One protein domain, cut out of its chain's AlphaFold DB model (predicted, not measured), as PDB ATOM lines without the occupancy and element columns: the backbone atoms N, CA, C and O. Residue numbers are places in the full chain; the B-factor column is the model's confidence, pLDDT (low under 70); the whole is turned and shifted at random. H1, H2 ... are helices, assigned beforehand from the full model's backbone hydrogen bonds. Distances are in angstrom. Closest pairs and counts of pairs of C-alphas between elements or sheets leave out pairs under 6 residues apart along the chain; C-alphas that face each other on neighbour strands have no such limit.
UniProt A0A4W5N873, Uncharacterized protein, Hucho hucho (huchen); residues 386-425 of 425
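Overview. This is residues 386 to 425 of the 425 residues of an uncharacterized protein of Hucho hucho (huchen) (UniProt A0A4W5N873). A short helix, H1, sticks out as a free arm from a small head, in which a looping link folds back on itself beside a second short helix, H2. H2 runs crosswise to the line of H1, and the arm of residues 386 to 396 makes much of the length. The printed part has 40 residues, with two named helices in the order H1, H2 and no named strand; the class is all helix, although under half of the residues, 18 of the 40, are in named elements. The whole is loose, with a radius of gyration of the C-alphas of 12.2 A, and the C-alphas span 40 by 18 by 10 A along their three main axes.

Arrangement. From the first printed residue, Ile 386, residues 386 to 396 stand free, of which 388 to 396 belong to H1. A long link of 16 residues, 397 to 412, leads to H2, residues 413 to 421. H1 and H2 are apart: no C-alpha of the one is within 8 A of the other. In H1 and H2 every O i to N i+4 pair is within hydrogen-bond range.

Along the chain. H1 runs from Gln 388, with its C-alpha at (131.141, 133.554, 160.372), to Asp 396, and measures 12.4 A from first to last C-alpha. H2 begins at Gln 413, with its C-alpha at (144.603, 157.666, 162.579), and ends at Phe 421, with its C-alpha at (148.481, 159.093, 150.977); its length is 12.3 A.

Size, cuts and confidence. The C-alphas of Ile 386 and Val 425, the two farthest apart, are 40.5 A from each other. The printed part has no cut and ends at Val 425, the chain's last residue. The C-alphas of the long link lie 2 to 11 A from the mean of the C-alphas. The mean pLDDT of the printed part is 83.8, and the model's confidence is low, under 70, at residues 424 to 425.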
ATOM      1  N   ILE A 386     133.380 130.960 167.381       81.19
ATOM      2  CA  ILE A 386     132.741 132.141 166.784       81.19
ATOM      3  C   ILE A 386     132.012 131.772 165.487       81.19
ATOM      4  O   ILE A 386     132.389 130.835 164.778       81.19
ATOM      5  N   THR A 387     130.954 132.509 165.183       84.38
ATOM      6  CA  THR A 387     130.200 132.433 163.927       84.38
ATOM      7  C   THR A 387     130.933 133.162 162.795       84.38
ATOM      8  O   THR A 387     131.839 133.962 163.026       84.38
ATOM      9  N   GLN A 388     130.555 132.886 161.542       83.56
ATOM     10  CA  GLN A 388     131.141 133.554 160.372       83.56
ATOM     11  C   GLN A 388     130.916 135.076 160.403       83.56
ATOM     12  O   GLN A 388     131.834 135.825 160.085       83.56
ATOM     13  N   ASP A 389     129.746 135.524 160.864       81.81
ATOM     14  CA  ASP A 389     129.412 136.949 160.988       81.81
ATOM     15  C   ASP A 389     130.305 137.651 162.035       81.81
ATOM     16  O   ASP A 389     130.729 138.789 161.847       81.81
ATOM     17  N   GLU A 390     130.657 136.960 163.127       84.81
ATOM     18  CA  GLU A 390     131.587 137.473 164.148       84.81
ATOM     19  C   GLU A 390     133.032 137.536 163.636       84.81
ATOM     20  O   GLU A 390     133.779 138.451 163.989       84.81
ATOM     21  N   LEU A 391     133.428 136.595 162.771       86.25
ATOM     22  CA  LEU A 391     134.727 136.637 162.101       86.25
ATOM     23  C   LEU A 391     134.805 137.803 161.107       86.25
ATOM     24  O   LEU A 391     135.854 138.439 161.013       86.25
ATOM     25  N   GLU A 392     133.729 138.082 160.371       84.38
ATOM     26  CA  GLU A 392     133.658 139.219 159.444       84.38
ATOM     27  C   GLU A 392     133.751 140.551 160.191       84.38
ATOM     28  O   GLU A 392     134.570 141.389 159.829       84.38
ATOM     29  N   LEU A 393     133.046 140.697 161.317       86.50
ATOM     30  CA  LEU A 393     133.161 141.889 162.162       86.50
ATOM     31  C   LEU A 393     134.586 142.093 162.705       86.50
ATOM     32  O   LEU A 393     135.067 143.221 162.807       86.50
ATOM     33  N   HIS A 394     135.282 141.006 163.045       87.19
ATOM     34  CA  HIS A 394     136.687 141.062 163.438       87.19
ATOM     35  C   HIS A 394     137.601 141.430 162.258       87.19
ATOM     36  O   HIS A 394     138.518 142.233 162.426       87.19
ATOM     37  N   GLN A 395     137.344 140.903 161.059       84.88
ATOM     38  CA  GLN A 395     138.098 141.264 159.856       84.88
ATOM     39  C   GLN A 395     137.930 142.746 159.502       84.88
ATOM     40  O   GLN A 395     138.927 143.404 159.215       84.88
ATOM     41  N   ASP A 396     136.716 143.280 159.635       83.44
ATOM     42  CA  ASP A 396     136.401 144.699 159.425       83.44
ATOM     43  C   ASP A 396     137.002 145.618 160.503       83.44
ATOM     44  O   ASP A 396     137.150 146.821 160.284       83.44
ATOM     45  N   SER A 397     137.370 145.070 161.668       84.75
ATOM     46  CA  SER A 397     138.037 145.832 162.730       84.75
ATOM     47  C   SER A 397     139.515 146.115 162.442       84.75
ATOM     48  O   SER A 397     140.100 146.981 163.093       84.75
ATOM     49  N   HIS A 398     140.112 145.424 161.465       85.88
ATOM     50  CA  HIS A 398     141.490 145.667 161.065       85.88
ATOM     51  C   HIS A 398     141.602 146.911 160.176       85.88
ATOM     52  O   HIS A 398     140.952 147.030 159.135       85.88
ATOM     53  N   CYS A 399     142.506 147.821 160.524       84.44
ATOM     54  CA  CYS A 399     142.850 148.967 159.690       84.44
ATOM     55  C   CYS A 399     143.843 148.529 158.609       84.44
ATOM     56  O   CYS A 399     145.052 148.659 158.779       84.44
ATOM     57  N   VAL A 400     143.356 147.988 157.492       85.88
ATOM     58  CA  VAL A 400     144.216 147.504 156.399       85.88
ATOM     59  C   VAL A 400     144.420 148.590 155.343       85.88
ATOM     60  O   VAL A 400     143.460 149.163 154.830       85.88
ATOM     61  N   CYS A 401     145.675 148.861 154.975       85.38
ATOM     62  CA  CYS A 401     145.981 149.775 153.875       85.38
ATOM     63  C   CYS A 401     145.519 149.173 152.530       85.38
ATOM     64  O   CYS A 401     145.981 148.086 152.170       85.38
ATOM     65  N   PRO A 402     144.681 149.871 151.738       82.94
ATOM     66  CA  PRO A 402     144.113 149.329 150.499       82.94
ATOM     67  C   PRO A 402     145.142 149.142 149.374       82.94
ATOM     68  O   PRO A 402     144.872 148.440 148.402       82.94
ATOM     69  N   TYR A 403     146.317 149.767 149.490       83.75
ATOM     70  CA  TYR A 403     147.340 149.769 148.443       83.75
ATOM     71  C   TYR A 403     148.448 148.736 148.673       83.75
ATOM     72  O   TYR A 403     148.974 148.177 147.711       83.75
ATOM     73  N   CYS A 404     148.802 148.457 149.930       86.69
ATOM     74  CA  CYS A 404     149.894 147.537 150.264       86.69
ATOM     75  C   CYS A 404     149.478 146.360 151.161       86.69
ATOM     76  O   CYS A 404     150.320 145.520 151.476       86.69
ATOM     77  N   ASN A 405     148.194 146.266 151.538       80.44
ATOM     78  CA  ASN A 405     147.629 145.231 152.412       80.44
ATOM     79  C   ASN A 405     148.313 145.116 153.788       80.44
ATOM     80  O   ASN A 405     148.205 144.084 154.453       80.44
ATOM     81  N   LEU A 406     149.022 146.162 154.223       85.06
ATOM     82  CA  LEU A 406     149.613 146.228 155.553       85.06
ATOM     83  C   LEU A 406     148.514 146.447 156.602       85.06
ATOM     84  O   LEU A 406     147.626 147.273 156.398       85.06
ATOM     85  N   ILE A 407     148.584 145.710 157.713       84.44
ATOM     86  CA  ILE A 407     147.670 145.842 158.855       84.44
ATOM     87  C   ILE A 407     148.216 146.926 159.786       84.44
ATOM     88  O   ILE A 407     149.336 146.813 160.290       84.44
ATOM     89  N   CYS A 408     147.425 147.968 160.008       85.50
ATOM     90  CA  CYS A 408     147.821 149.201 160.682       85.50
ATOM     91  C   CYS A 408     147.063 149.437 161.999       85.50
ATOM     92  O   CYS A 408     146.989 150.573 162.454       85.50
ATOM     93  N   ASP A 409     146.541 148.392 162.643       85.00
ATOM     94  CA  ASP A 409     145.700 148.496 163.855       85.00
ATOM     95  C   ASP A 409     146.357 149.248 165.023       85.00
ATOM     96  O   ASP A 409     145.677 149.799 165.884       85.00
ATOM     97  N   GLY A 410     147.692 149.247 165.078       80.06
ATOM     98  CA  GLY A 410     148.472 149.945 166.102       80.06
ATOM     99  C   GLY A 410     148.899 151.366 165.725       80.06
ATOM    100  O   GLY A 410     149.629 151.991 166.496       80.06
ATOM    101  N   MET A 411     148.526 151.860 164.541       85.31
ATOM    102  CA  MET A 411     148.883 153.203 164.080       85.31
ATOM    103  C   MET A 411     147.814 154.217 164.493       85.31
ATOM    104  O   MET A 411     146.620 153.948 164.415       85.31
ATOM    105  N   GLU A 412     148.241 155.414 164.905       85.12
ATOM    106  CA  GLU A 412     147.313 156.532 165.086       85.12
ATOM    107  C   GLU A 412     146.672 156.903 163.740       85.12
ATOM    108  O   GLU A 412     147.327 156.842 162.699       85.12
ATOM    109  N   GLN A 413     145.402 157.325 163.765       84.50
ATOM    110  CA  GLN A 413     144.603 157.666 162.579       84.50
ATOM    111  C   GLN A 413     145.362 158.563 161.581       84.50
ATOM    112  O   GLN A 413     145.348 158.315 160.381       84.50
ATOM    113  N   THR A 414     146.075 159.574 162.081       85.62
ATOM    114  CA  THR A 414     146.853 160.524 161.270       85.62
ATOM    115  C   THR A 414     148.042 159.874 160.561       85.62
ATOM    116  O   THR A 414     148.374 160.257 159.444       85.62
ATOM    117  N   ILE A 415     148.672 158.878 161.187       85.75
ATOM    118  CA  ILE A 415     149.803 158.123 160.629       85.75
ATOM    119  C   ILE A 415     149.298 157.120 159.592       85.75
ATOM    120  O   ILE A 415     149.933 156.927 158.558       85.75
ATOM    121  N   PHE A 416     148.144 156.498 159.851       87.25
ATOM    122  CA  PHE A 416     147.482 155.638 158.877       87.25
ATOM    123  C   PHE A 416     147.094 156.420 157.615       87.25
ATOM    124  O   PHE A 416     147.396 155.976 156.512       87.25
ATOM    125  N   GLU A 417     146.494 157.603 157.770       86.75
ATOM    126  CA  GLU A 417     146.149 158.477 156.644       86.75
ATOM    127  C   GLU A 417     147.397 158.884 155.846       86.75
ATOM    128  O   GLU A 417     147.419 158.693 154.632       86.75
ATOM    129  N   ASP A 418     148.466 159.344 156.503       89.38
ATOM    130  CA  ASP A 418     149.730 159.709 155.838       89.38
ATOM    131  C   ASP A 418     150.366 158.517 155.094       89.38
ATOM    132  O   ASP A 418     150.831 158.643 153.958       89.38
ATOM    133  N   HIS A 419     150.305 157.317 155.682       89.06
ATOM    134  CA  HIS A 419     150.740 156.083 155.029       89.06
ATOM    135  C   HIS A 419     149.924 155.776 153.764       89.06
ATOM    136  O   HIS A 419     150.508 155.458 152.726       89.06
ATOM    137  N   VAL A 420     148.595 155.901 153.816       87.00
ATOM    138  CA  VAL A 420     147.723 155.693 152.649       87.00
ATOM    139  C   VAL A 420     148.005 156.740 151.563       87.00
ATOM    140  O   VAL A 420     148.163 156.367 150.401       87.00
ATOM    141  N   PHE A 421     148.165 158.016 151.926       87.81
ATOM    142  CA  PHE A 421     148.481 159.093 150.977       87.81
ATOM    143  C   PHE A 421     149.869 158.956 150.341       87.81
ATOM    144  O   PHE A 421     150.058 159.359 149.195       87.81
ATOM    145  N   SER A 422     150.832 158.332 151.027       84.62
ATOM    146  CA  SER A 422     152.164 158.078 150.460       84.62
ATOM    147  C   SER A 422     152.157 157.124 149.256       84.62
ATOM    148  O   SER A 422     153.108 157.119 148.474       84.62
ATOM    149  N   HIS A 423     151.087 156.341 149.079       83.56
ATOM    150  CA  HIS A 423     150.893 155.465 147.922       83.56
ATOM    151  C   HIS A 423     150.220 156.159 146.725       83.56
ATOM    152  O   HIS A 423     150.239 155.600 145.629       83.56
ATOM    153  N   GLU A 424     149.640 157.353 146.901       68.50
ATOM    154  CA  GLU A 424     148.966 158.105 145.828       68.50
ATOM    155  C   GLU A 424     149.917 158.978 144.978       68.50
ATOM    156  O   GLU A 424     149.450 159.687 144.083       68.50
ATOM    157  N   VAL A 425     151.237 158.921 145.220       51.88
ATOM    158  CA  VAL A 425     152.270 159.732 144.536       51.88
ATOM    159  C   VAL A 425     153.095 158.932 143.534       51.88
ATOM    160  O   VAL A 425     153.602 157.848 143.901       51.88
TER     161      VAL A 425